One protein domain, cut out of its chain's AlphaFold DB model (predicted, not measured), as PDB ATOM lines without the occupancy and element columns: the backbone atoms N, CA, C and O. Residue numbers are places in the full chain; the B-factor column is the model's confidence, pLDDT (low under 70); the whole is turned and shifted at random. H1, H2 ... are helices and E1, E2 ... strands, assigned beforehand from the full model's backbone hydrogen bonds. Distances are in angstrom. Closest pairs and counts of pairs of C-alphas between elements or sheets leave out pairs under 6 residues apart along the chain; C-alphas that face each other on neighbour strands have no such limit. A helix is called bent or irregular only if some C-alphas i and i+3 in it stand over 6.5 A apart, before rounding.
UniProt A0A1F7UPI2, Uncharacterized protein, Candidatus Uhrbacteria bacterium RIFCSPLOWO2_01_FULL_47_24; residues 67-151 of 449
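What this domain is: This is residues 67 to 151 of the 449 residues of an uncharacterized protein of Candidatus Uhrbacteria bacterium RIFCSPLOWO2_01_FULL_47_24 (UniProt A0A1F7UPI2). Look for three separate two-stranded hairpins strung along the chain: E5 and E6 at one end of the longest axis, E1 and E2 reaching out to the other, and the short pair E3 and E4 between them and to one side. The link of residues 101 to 118 runs from E4 out along the E5 and E6 hairpin and folds back to the start of E5, while the short helix H1 folds back toward the ends of E2 and E6; the tip of the first hairpin, residues 71 to 76, sticks out. You have 85 printed residues, with six named strands and then one named helix, in the order E1 E2 E3 E4 E5 E6 H1; the class is mostly strand, though under half of the residues are in named elements. Each sheet has two antiparallel strands, in the orders E1 - E2, E3 - E4 and E5 - E6. The whole is only just compact, close to loose, with a radius of gyration of the C-alphas of 14.2 A and spans of 46 by 33 by 22 A.

How they stand to each other: Start at E5, residues 119 to 124, and E6, residues 129 to 134, an antiparallel hairpin at 153 degrees; N 122 and O 131 are 3.0 A apart, within hydrogen-bond range. Near its end look for H1, residues 145 to 150: the closest C-alphas of E6 and H1, those of Pro 134 and Val 150, are 7.6 A apart. H1 is irregular, with C-alphas 146 and 149 8.2 A apart; 0 of its 2 O i to N i+4 pairs are within hydrogen-bond range, against 2 of 3 O i to N i+3 pairs. E3, residues 91 to 93, and E4, residues 98 to 100, form an antiparallel hairpin at 127 degrees, with N 93 and O 98 within hydrogen-bond range at 2.9 A. E4 and E5 are apart. E1, residues 67 to 71, and E2, residues 76 to 81, form an antiparallel hairpin at 156 degrees, with N 67 and O 80 within hydrogen-bond range at 2.7 A. The closest C-alphas of E2 and E3, those of Pro 81 and Cys 92, are 5.5 A apart. E1 and H1 are only just apart, at 8.2 A.

Where its parts are: Find C-alpha 119 at (234.437, 178.670, 177.247), from which E5 runs 14.6 A; E6 runs 16.3 A. Find C-alpha 67 at (230.242, 172.854, 161.842), where E1 begins its 12.0 A; E2 covers 16.4 A, E3 6.3 A and E4 6.2 A. H1 covers 9.7 A and ends at C-alpha 150, at (235.891, 177.190, 168.681).

The domain as a whole: The two C-alphas farthest apart, those of Lys 73 and Ala 126, are 46.9 A apart. The printed part has no cut, and its one long link is E4 to E5, 18 residues. Mean pLDDT of the printed part is 76.7; among the residues under 70 are 112 to 117.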
ATOM      1  N   ASP A  67     229.215 173.503 162.636       85.31
ATOM      2  CA  ASP A  67     230.242 172.854 161.842       85.31
ATOM      3  C   ASP A  67     229.724 171.508 161.371       85.31
ATOM      4  O   ASP A  67     229.412 170.620 162.170       85.31
ATOM      5  N   ASP A  68     229.668 171.388 160.059       86.25
ATOM      6  CA  ASP A  68     228.944 170.363 159.337       86.25
ATOM      7  C   ASP A  68     229.966 169.433 158.695       86.25
ATOM      8  O   ASP A  68     230.325 169.543 157.519       86.25
ATOM      9  N   THR A  69     230.513 168.543 159.520       84.50
ATOM     10  CA  THR A  69     231.655 167.702 159.150       84.50
ATOM     11  C   THR A  69     231.196 166.301 158.759       84.50
ATOM     12  O   THR A  69     230.376 165.675 159.431       84.50
ATOM     13  N   LEU A  70     231.725 165.784 157.649       82.62
ATOM     14  CA  LEU A  70     231.558 164.385 157.263       82.62
ATOM     15  C   LEU A  70     232.703 163.575 157.867       82.62
ATOM     16  O   LEU A  70     233.856 163.750 157.479       82.62
ATOM     17  N   ASP A  71     232.396 162.649 158.774       79.81
ATOM     18  CA  ASP A  71     233.372 161.632 159.154       79.81
ATOM     19  C   ASP A  71     233.424 160.574 158.045       79.81
ATOM     20  O   ASP A  71     232.572 159.685 157.950       79.81
ATOM     21  N   GLU A  72     234.440 160.686 157.189       74.62
ATOM     22  CA  GLU A  72     234.665 159.799 156.044       74.62
ATOM     23  C   GLU A  72     234.947 158.343 156.455       74.62
ATOM     24  O   GLU A  72     234.731 157.426 155.663       74.62
ATOM     25  N   LYS A  73     235.387 158.090 157.698       77.69
ATOM     26  CA  LYS A  73     235.711 156.735 158.180       77.69
ATOM     27  C   LYS A  73     234.471 155.963 158.612       77.69
ATOM     28  O   LYS A  73     234.452 154.737 158.496       77.69
ATOM     29  N   VAL A  74     233.456 156.651 159.139       80.62
ATOM     30  CA  VAL A  74     232.184 156.029 159.560       80.62
ATOM     31  C   VAL A  74     230.989 156.425 158.702       80.62
ATOM     32  O   VAL A  74     229.892 155.915 158.935       80.62
ATOM     33  N   CYS A  75     231.197 157.259 157.684       78.81
ATOM     34  CA  CYS A  75     230.163 157.661 156.741       78.81
ATOM     35  C   CYS A  75     228.957 158.330 157.433       78.81
ATOM     36  O   CYS A  75     227.796 158.021 157.152       78.81
ATOM     37  N   ALA A  76     229.236 159.224 158.385       80.06
ATOM     38  CA  ALA A  76     228.226 159.911 159.181       80.06
ATOM     39  C   ALA A  76     228.532 161.406 159.283       80.06
ATOM     40  O   ALA A  76     229.685 161.796 159.450       80.06
ATOM     41  N   CYS A  77     227.489 162.233 159.215       83.25
ATOM     42  CA  CYS A  77     227.615 163.660 159.480       83.25
ATOM     43  C   CYS A  77     227.663 163.909 160.991       83.25
ATOM     44  O   CYS A  77     226.860 163.349 161.748       83.25
ATOM     45  N   ALA A  78     228.590 164.759 161.412       82.56
ATOM     46  CA  ALA A  78     228.673 165.317 162.747       82.56
ATOM     47  C   ALA A  78     228.392 166.820 162.661       82.56
ATOM     48  O   ALA A  78     229.026 167.532 161.889       82.56
ATOM     49  N   PHE A  79     227.437 167.269 163.471       84.94
ATOM     50  CA  PHE A  79     226.997 168.659 163.534       84.94
ATOM     51  C   PHE A  79     227.423 169.208 164.893       84.94
ATOM     52  O   PHE A  79     226.915 168.760 165.929       84.94
ATOM     53  N   GLN A  80     228.424 170.084 164.920       80.25
ATOM     54  CA  GLN A  80     228.923 170.689 166.159       80.25
ATOM     55  C   GLN A  80     228.504 172.159 166.227       80.25
ATOM     56  O   GLN A  80     228.749 172.892 165.275       80.25
ATOM     57  N   PRO A  81     227.861 172.632 167.308       77.88
ATOM     58  CA  PRO A  81     227.510 174.047 167.428       77.88
ATOM     59  C   PRO A  81     228.764 174.938 167.419       77.88
ATOM     60  O   PRO A  81     229.623 174.803 168.283       77.88
ATOM     61  N   LEU A  82     228.845 175.898 166.492       72.88
ATOM     62  CA  LEU A  82     229.897 176.917 166.442       72.88
ATOM     63  C   LEU A  82     229.346 178.266 166.895       72.88
ATOM     64  O   LEU A  82     228.885 179.091 166.102       72.88
ATOM     65  N   HIS A  83     229.431 178.526 168.196       72.00
ATOM     66  CA  HIS A  83     228.967 179.780 168.795       72.00
ATOM     67  C   HIS A  83     229.593 181.030 168.142       72.00
ATOM     68  O   HIS A  83     228.903 182.031 167.952       72.00
ATOM     69  N   GLY A  84     230.861 180.949 167.716       65.00
ATOM     70  CA  GLY A  84     231.589 182.041 167.056       65.00
ATOM     71  C   GLY A  84     231.079 182.437 165.662       65.00
ATOM     72  O   GLY A  84     231.444 183.501 165.169       65.00
ATOM     73  N   ARG A  85     230.213 181.633 165.023       78.00
ATOM     74  CA  ARG A  85     229.563 181.991 163.744       78.00
ATOM     75  C   ARG A  85     228.322 182.873 163.913       78.00
ATOM     76  O   ARG A  85     227.762 183.337 162.922       78.00
ATOM     77  N   CYS A  86     227.885 183.107 165.146       76.38
ATOM     78  CA  CYS A  86     226.750 183.965 165.450       76.38
ATOM     79  C   CYS A  86     227.175 185.411 165.746       76.38
ATOM     80  O   CYS A  86     228.295 185.676 166.179       76.38
ATOM     81  N   ASP A  87     226.254 186.361 165.545       75.25
ATOM     82  CA  ASP A  87     226.460 187.761 165.936       75.25
ATOM     83  C   ASP A  87     226.845 187.882 167.422       75.25
ATOM     84  O   ASP A  87     226.401 187.098 168.265       75.25
ATOM     85  N   LEU A  88     227.629 188.914 167.755       63.47
ATOM     86  CA  LEU A  88     228.164 189.149 169.099       63.47
ATOM     87  C   LEU A  88     227.074 189.032 170.189       63.47
ATOM     88  O   LEU A  88     226.159 189.858 170.262       63.47
ATOM     89  N   GLY A  89     227.196 188.024 171.060       63.34
ATOM     90  CA  GLY A  89     226.270 187.770 172.170       63.34
ATOM     91  C   GLY A  89     225.097 186.830 171.860       63.34
ATOM     92  O   GLY A  89     224.193 186.722 172.687       63.34
ATOM     93  N   MET A  90     225.093 186.165 170.704       74.81
ATOM     94  CA  MET A  90     224.167 185.085 170.348       74.81
ATOM     95  C   MET A  90     224.869 183.723 170.470       74.81
ATOM     96  O   MET A  90     226.093 183.647 170.426       74.81
ATOM     97  N   ILE A  91     224.095 182.649 170.626       74.31
ATOM     98  CA  ILE A  91     224.607 181.274 170.697       74.31
ATOM     99  C   ILE A  91     224.011 180.415 169.590       74.31
ATOM    100  O   ILE A  91     222.862 180.622 169.204       74.31
ATOM    101  N   CYS A  92     224.768 179.434 169.104       79.00
ATOM    102  CA  CYS A  92     224.233 178.446 168.186       79.00
ATOM    103  C   CYS A  92     223.399 177.408 168.949       79.00
ATOM    104  O   CYS A  92     223.919 176.689 169.803       79.00
ATOM    105  N   ASP A  93     222.104 177.320 168.645       84.00
ATOM    106  CA  ASP A  93     221.247 176.241 169.129       84.00
ATOM    107  C   ASP A  93     220.613 175.493 167.944       84.00
ATOM    108  O   ASP A  93     219.604 175.946 167.387       84.00
ATOM    109  N   PRO A  94     221.169 174.329 167.556       80.69
ATOM    110  CA  PRO A  94     220.635 173.534 166.450       80.69
ATOM    111  C   PRO A  94     219.192 173.071 166.685       80.69
ATOM    112  O   PRO A  94     218.428 172.905 165.737       80.69
ATOM    113  N   ALA A  95     218.768 172.911 167.947       81.88
ATOM    114  CA  ALA A  95     217.398 172.508 168.268       81.88
ATOM    115  C   ALA A  95     216.371 173.616 167.973       81.88
ATOM    116  O   ALA A  95     215.203 173.319 167.713       81.88
ATOM    117  N   GLU A  96     216.809 174.876 167.988       82.81
ATOM    118  CA  GLU A  96     215.995 176.057 167.681       82.81
ATOM    119  C   GLU A  96     216.270 176.604 166.265       82.81
ATOM    120  O   GLU A  96     215.693 177.617 165.863       82.81
ATOM    121  N   GLY A  97     217.103 175.907 165.481       81.81
ATOM    122  CA  GLY A  97     217.359 176.206 164.074       81.81
ATOM    123  C   GLY A  97     218.344 177.350 163.822       81.81
ATOM    124  O   GLY A  97     218.215 178.020 162.798       81.81
ATOM    125  N   GLY A  98     219.293 177.603 164.734       85.31
ATOM    126  CA  GLY A  98     220.427 178.500 164.479       85.31
ATOM    127  C   GLY A  98     220.785 179.445 165.611       85.31
ATOM    128  O   GLY A  98     220.685 179.103 166.787       85.31
ATOM    129  N   CYS A  99     221.263 180.637 165.251       83.88
ATOM    130  CA  CYS A  99     221.699 181.637 166.217       83.88
ATOM    131  C   CYS A  99     220.513 182.175 167.024       83.88
ATOM    132  O   CYS A  99     219.671 182.918 166.510       83.88
ATOM    133  N   VAL A 100     220.474 181.851 168.311       84.69
ATOM    134  CA  VAL A 100     219.449 182.301 169.253       84.69
ATOM    135  C   VAL A 100     220.049 183.166 170.350       84.69
ATOM    136  O   VAL A 100     221.246 183.131 170.634       84.69
ATOM    137  N   SER A 101     219.203 183.983 170.978       76.88
ATOM    138  CA  SER A 101     219.629 184.745 172.147       76.88
ATOM    139  C   SER A 101     219.918 183.793 173.310       76.88
ATOM    140  O   SER A 101     219.132 182.868 173.539       76.88
ATOM    141  N   PRO A 102     221.005 184.017 174.067       69.50
ATOM    142  CA  PRO A 102     221.375 183.156 175.176       69.50
ATOM    143  C   PRO A 102     220.260 183.110 176.228       69.50
ATOM    144  O   PRO A 102     219.547 184.105 176.421       69.50
ATOM    145  N   PRO A 103     220.096 181.972 176.927       70.00
ATOM    146  CA  PRO A 103     219.107 181.856 177.984       70.00
ATOM    147  C   PRO A 103     219.355 182.921 179.063       70.00
ATOM    148  O   PRO A 103     220.508 183.270 179.347       70.00
ATOM    149  N   PRO A 104     218.284 183.461 179.672       73.94
ATOM    150  CA  PRO A 104     218.449 184.439 180.722       73.94
ATOM    151  C   PRO A 104     219.043 183.793 181.972       73.94
ATOM    152  O   PRO A 104     218.575 182.742 182.408       73.94
ATOM    153  N   CYS A 105     220.026 184.453 182.577       77.06
ATOM    154  CA  CYS A 105     220.725 183.961 183.763       77.06
ATOM    155  C   CYS A 105     220.543 184.912 184.955       77.06
ATOM    156  O   CYS A 105     220.416 186.130 184.789       77.06
ATOM    157  N   ALA A 106     220.539 184.364 186.171       76.50
ATOM    158  CA  ALA A 106     220.603 185.124 187.419       76.50
ATOM    159  C   ALA A 106     221.903 184.845 188.192       76.50
ATOM    160  O   ALA A 106     222.407 185.723 188.893       76.50
ATOM    161  N   VAL A 107     222.448 183.636 188.056       75.19
ATOM    162  CA  VAL A 107     223.747 183.202 188.579       75.19
ATOM    163  C   VAL A 107     224.516 182.434 187.501       75.19
ATOM    164  O   VAL A 107     223.922 181.961 186.538       75.19
ATOM    165  N   ALA A 108     225.836 182.289 187.660       67.19
ATOM    166  CA  ALA A 108     226.682 181.579 186.691       67.19
ATOM    167  C   ALA A 108     226.198 180.142 186.406       67.19
ATOM    168  O   ALA A 108     226.206 179.717 185.263       67.19
ATOM    169  N   SER A 109     225.659 179.440 187.411       71.44
ATOM    170  CA  SER A 109     225.121 178.078 187.251       71.44
ATOM    171  C   SER A 109     223.848 177.973 186.401       71.44
ATOM    172  O   SER A 109     223.378 176.864 186.167       71.44
ATOM    173  N   ASP A 110     223.240 179.101 186.016       77.31
ATOM    174  CA  ASP A 110     222.089 179.123 185.105       77.31
ATOM    175  C   ASP A 110     222.519 179.053 183.629       77.31
ATOM    176  O   ASP A 110     221.672 178.849 182.758       77.31
ATOM    177  N   CYS A 111     223.813 179.228 183.345       73.12
ATOM    178  CA  CYS A 111     224.388 179.051 182.020       73.12
ATOM    179  C   CYS A 111     224.788 177.576 181.864       73.12
ATOM    180  O   CYS A 111     225.600 177.092 182.649       73.12
ATOM    181  N   PRO A 112     224.147 176.817 180.954       67.44
ATOM    182  CA  PRO A 112     224.460 175.409 180.776       67.44
ATOM    183  C   PRO A 112     225.812 175.251 180.082       67.44
ATOM    184  O   PRO A 112     225.994 175.765 178.981       67.44
ATOM    185  N   ASP A 113     226.692 174.477 180.710       60.41
ATOM    186  CA  ASP A 113     227.940 174.008 180.119       60.41
ATOM    187  C   ASP A 113     227.629 173.121 178.909       60.41
ATOM    188  O   ASP A 113     227.070 172.024 179.044       60.41
ATOM    189  N   ARG A 114     227.874 173.664 177.712       60.62
ATOM    190  CA  ARG A 114     227.603 172.986 176.439       60.62
ATOM    191  C   ARG A 114     228.848 172.351 175.819       60.62
ATOM    192  O   ARG A 114     228.661 171.379 175.097       60.62
ATOM    193  N   ASP A 115     230.058 172.796 176.174       61.28
ATOM    194  CA  ASP A 115     231.314 172.369 175.525       61.28
ATOM    195  C   ASP A 115     232.450 171.985 176.510       61.28
ATOM    196  O   ASP A 115     233.583 171.729 176.107       61.28
ATOM    197  N   GLY A 116     232.167 171.883 177.810       57.88
ATOM    198  CA  GLY A 116     232.907 171.124 178.825       57.88
ATOM    199  C   GLY A 116     234.281 171.636 179.272       57.88
ATOM    200  O   GLY A 116     234.760 171.183 180.314       57.88
ATOM    201  N   ALA A 117     234.940 172.528 178.527       63.25
ATOM    202  CA  ALA A 117     236.253 173.075 178.907       63.25
ATOM    203  C   ALA A 117     236.682 174.364 178.178       63.25
ATOM    204  O   ALA A 117     237.619 175.009 178.628       63.25
ATOM    205  N   CYS A 118     236.034 174.738 177.070       70.44
ATOM    206  CA  CYS A 118     236.592 175.709 176.116       70.44
ATOM    207  C   CYS A 118     236.027 177.128 176.187       70.44
ATOM    208  O   CYS A 118     236.439 178.001 175.425       70.44
ATOM    209  N   LEU A 119     235.065 177.367 177.078       72.50
ATOM    210  CA  LEU A 119     234.437 178.670 177.247       72.50
ATOM    211  C   LEU A 119     234.430 179.040 178.731       72.50
ATOM    212  O   LEU A 119     233.982 178.260 179.571       72.50
ATOM    213  N   GLN A 120     234.881 180.249 179.063       71.25
ATOM    214  CA  GLN A 120     234.639 180.832 180.372       71.25
ATOM    215  C   GLN A 120     233.197 181.347 180.434       71.25
ATOM    216  O   GLN A 120     232.799 182.294 179.746       71.25
ATOM    217  N   GLU A 121     232.402 180.717 181.291       73.62
ATOM    218  CA  GLU A 121     230.990 181.033 181.472       73.62
ATOM    219  C   GLU A 121     230.814 182.134 182.513       73.62
ATOM    220  O   GLU A 121     231.157 181.989 183.691       73.62
ATOM    221  N   SER A 122     230.210 183.245 182.102       74.56
ATOM    222  CA  SER A 122     229.871 184.321 183.023       74.56
ATOM    223  C   SER A 122     228.434 184.764 182.824       74.56
ATOM    224  O   SER A 122     227.998 185.102 181.726       74.56
ATOM    225  N   CYS A 123     227.671 184.803 183.915       79.69
ATOM    226  CA  CYS A 123     226.362 185.431 183.883       79.69
ATOM    227  C   CYS A 123     226.517 186.949 184.003       79.69
ATOM    228  O   CYS A 123     226.843 187.471 185.077       79.69
ATOM    229  N   ASN A 124     226.205 187.683 182.933       79.75
ATOM    230  CA  ASN A 124     226.084 189.129 183.028       79.75
ATOM    231  C   ASN A 124     224.763 189.479 183.727       79.75
ATOM    232  O   ASN A 124     223.707 189.605 183.108       79.75
ATOM    233  N   THR A 125     224.831 189.664 185.046       77.06
ATOM    234  CA  THR A 125     223.660 189.975 185.886       77.06
ATOM    235  C   THR A 125     223.000 191.324 185.572       77.06
ATOM    236  O   THR A 125     221.857 191.545 185.971       77.06
ATOM    237  N   ALA A 126     223.678 192.228 184.850       79.44
ATOM    238  CA  ALA A 126     223.112 193.513 184.444       79.44
ATOM    239  C   ALA A 126     222.210 193.390 183.207       79.44
ATOM    240  O   ALA A 126     221.199 194.087 183.115       79.44
ATOM    241  N   THR A 127     222.558 192.504 182.272       78.50
ATOM    242  CA  THR A 127     221.774 192.228 181.057       78.50
ATOM    243  C   THR A 127     220.923 190.964 181.167       78.50
ATOM    244  O   THR A 127     220.060 190.753 180.320       78.50
ATOM    245  N   ALA A 128     221.111 190.172 182.230       80.25
ATOM    246  CA  ALA A 128     220.506 188.860 182.443       80.25
ATOM    247  C   ALA A 128     220.756 187.912 181.261       80.25
ATOM    248  O   ALA A 128     219.841 187.224 180.826       80.25
ATOM    249  N   THR A 129     221.977 187.899 180.730       74.38
ATOM    250  CA  THR A 129     222.384 187.062 179.590       74.38
ATOM    251  C   THR A 129     223.660 186.302 179.924       74.38
ATOM    252  O   THR A 129     224.575 186.874 180.526       74.38
ATOM    253  N   CYS A 130     223.742 185.039 179.508       72.31
ATOM    254  CA  CYS A 130     224.995 184.289 179.547       72.31
ATOM    255  C   CYS A 130     226.007 184.889 178.566       72.31
ATOM    256  O   CYS A 130     225.659 185.193 177.426       72.31
ATOM    257  N   ALA A 131     227.238 185.072 179.030       71.38
ATOM    258  CA  ALA A 131     228.402 185.382 178.222       71.38
ATOM    259  C   ALA A 131     229.290 184.137 178.171       71.38
ATOM    260  O   ALA A 131     229.551 183.521 179.206       71.38
ATOM    261  N   TYR A 132     229.727 183.807 176.963       69.00
ATOM    262  CA  TYR A 132     230.655 182.726 176.680       69.00
ATOM    263  C   TYR A 132     231.863 183.375 176.012       69.00
ATOM    264  O   TYR A 132     231.739 183.887 174.899       69.00
ATOM    265  N   LEU A 133     232.975 183.465 176.733       68.56
ATOM    266  CA  LEU A 133     234.252 183.915 176.180       68.56
ATOM    267  C   LEU A 133     235.122 182.679 175.949       68.56
ATOM    268  O   LEU A 133     235.022 181.764 176.767       68.56
ATOM    269  N   PRO A 134     235.927 182.614 174.875       71.94
ATOM    270  CA  PRO A 134     236.946 181.577 174.760       71.94
ATOM    271  C   PRO A 134     237.814 181.571 176.022       71.94
ATOM    272  O   PRO A 134     238.049 182.624 176.620       71.94
ATOM    273  N   LEU A 135     238.176 180.374 176.481       79.19
ATOM    274  CA  LEU A 135     239.174 180.231 177.535       79.19
ATOM    275  C   LEU A 135     240.507 180.739 176.972       79.19
ATOM    276  O   LEU A 135     240.895 180.292 175.904       79.19
ATOM    277  N   ASP A 136     241.100 181.706 177.655       84.19
ATOM    278  CA  ASP A 136     242.361 182.371 177.319       84.19
ATOM    279  C   ASP A 136     242.960 182.746 178.684       84.19
ATOM    280  O   ASP A 136     242.511 183.703 179.333       84.19
ATOM    281  N   SER A 137     243.769 181.846 179.251       86.88
ATOM    282  CA  SER A 137     244.184 181.932 180.658       86.88
ATOM    283  C   SER A 137     245.324 182.929 180.883       86.88
ATOM    284  O   SER A 137     245.503 183.380 182.025       86.88
ATOM    285  N   ASP A 138     246.069 183.286 179.846       88.44
ATOM    286  CA  ASP A 138     247.166 184.250 179.895       88.44
ATOM    287  C   ASP A 138     246.862 185.590 179.192       88.44
ATOM    288  O   ASP A 138     247.626 186.548 179.353       88.44
ATOM    289  N   GLU A 139     245.686 185.699 178.571       90.00
ATOM    290  CA  GLU A 139     245.140 186.888 177.917       90.00
ATOM    291  C   GLU A 139     245.927 187.333 176.667       90.00
ATOM    292  O   GLU A 139     245.968 188.535 176.360       90.00
ATOM    293  N   ASP A 140     246.549 186.400 175.938       88.38
ATOM    294  CA  ASP A 140     247.274 186.688 174.692       88.38
ATOM    295  C   ASP A 140     246.374 186.748 173.439       88.38
ATOM    296  O   ASP A 140     246.772 187.267 172.386       88.38
ATOM    297  N   GLY A 141     245.105 186.357 173.591       88.56
ATOM    298  CA  GLY A 141     244.089 186.371 172.545       88.56
ATOM    299  C   GLY A 141     243.982 185.072 171.749       88.56
ATOM    300  O   GLY A 141     243.144 185.009 170.838       88.56
ATOM    301  N   HIS A 142     244.774 184.064 172.091       88.56
ATOM    302  CA  HIS A 142     244.658 182.700 171.618       88.56
ATOM    303  C   HIS A 142     243.954 181.841 172.677       88.56
ATOM    304  O   HIS A 142     243.787 182.218 173.828       88.56
ATOM    305  N   SER A 143     243.371 180.728 172.239       87.06
ATOM    306  CA  SER A 143     242.659 179.816 173.145       87.06
ATOM    307  C   SER A 143     243.238 178.416 173.013       87.06
ATOM    308  O   SER A 143     243.729 178.083 171.930       87.06
ATOM    309  N   PRO A 144     243.179 177.571 174.060       86.56
ATOM    310  CA  PRO A 144     243.975 176.356 174.113       86.56
ATOM    311  C   PRO A 144     243.666 175.421 172.945       86.56
ATOM    312  O   PRO A 144     242.511 175.260 172.550       86.56
ATOM    313  N   GLN A 145     244.671 174.704 172.445       83.88
ATOM    314  CA  GLN A 145     244.579 173.856 171.252       83.88
ATOM    315  C   GLN A 145     243.511 172.768 171.347       83.88
ATOM    316  O   GLN A 145     242.932 172.378 170.335       83.88
ATOM    317  N   ILE A 146     243.182 172.296 172.555       81.19
ATOM    318  CA  ILE A 146     242.074 171.349 172.767       81.19
ATOM    319  C   ILE A 146     240.706 171.926 172.348       81.19
ATOM    320  O   ILE A 146     239.749 171.177 172.152       81.19
ATOM    321  N   CYS A 147     240.625 173.242 172.164       78.94
ATOM    322  CA  CYS A 147     239.450 174.012 171.787       78.94
ATOM    323  C   CYS A 147     239.404 174.354 170.291       78.94
ATOM    324  O   CYS A 147     238.799 175.353 169.899       78.94
ATOM    325  N   THR A 148     239.971 173.502 169.429       75.31
ATOM    326  CA  THR A 148     239.965 173.700 167.966       75.31
ATOM    327  C   THR A 148     238.557 173.920 167.397       75.31
ATOM    328  O   THR A 148     238.384 174.677 166.445       75.31
ATOM    329  N   SER A 149     237.523 173.317 168.000       67.38
ATOM    330  CA  SER A 149     236.122 173.486 167.587       67.38
ATOM    331  C   SER A 149     235.600 174.915 167.748       67.38
ATOM    332  O   SER A 149     234.613 175.261 167.119       67.38
ATOM    333  N   VAL A 150     236.236 175.763 168.553       67.44
ATOM    334  CA  VAL A 150     235.891 177.190 168.681       67.44
ATOM    335  C   VAL A 150     236.991 178.112 168.151       67.44
ATOM    336  O   VAL A 150     236.888 179.325 168.309       67.44
ATOM    337  N   GLY A 151     237.989 177.550 167.461       71.88
ATOM    338  CA  GLY A 151     239.115 178.287 166.889       71.88
ATOM    339  C   GLY A 151     240.342 178.396 167.795       71.88
ATOM    340  O   GLY A 151     241.163 179.264 167.534       71.88
TER     341      GLY A 151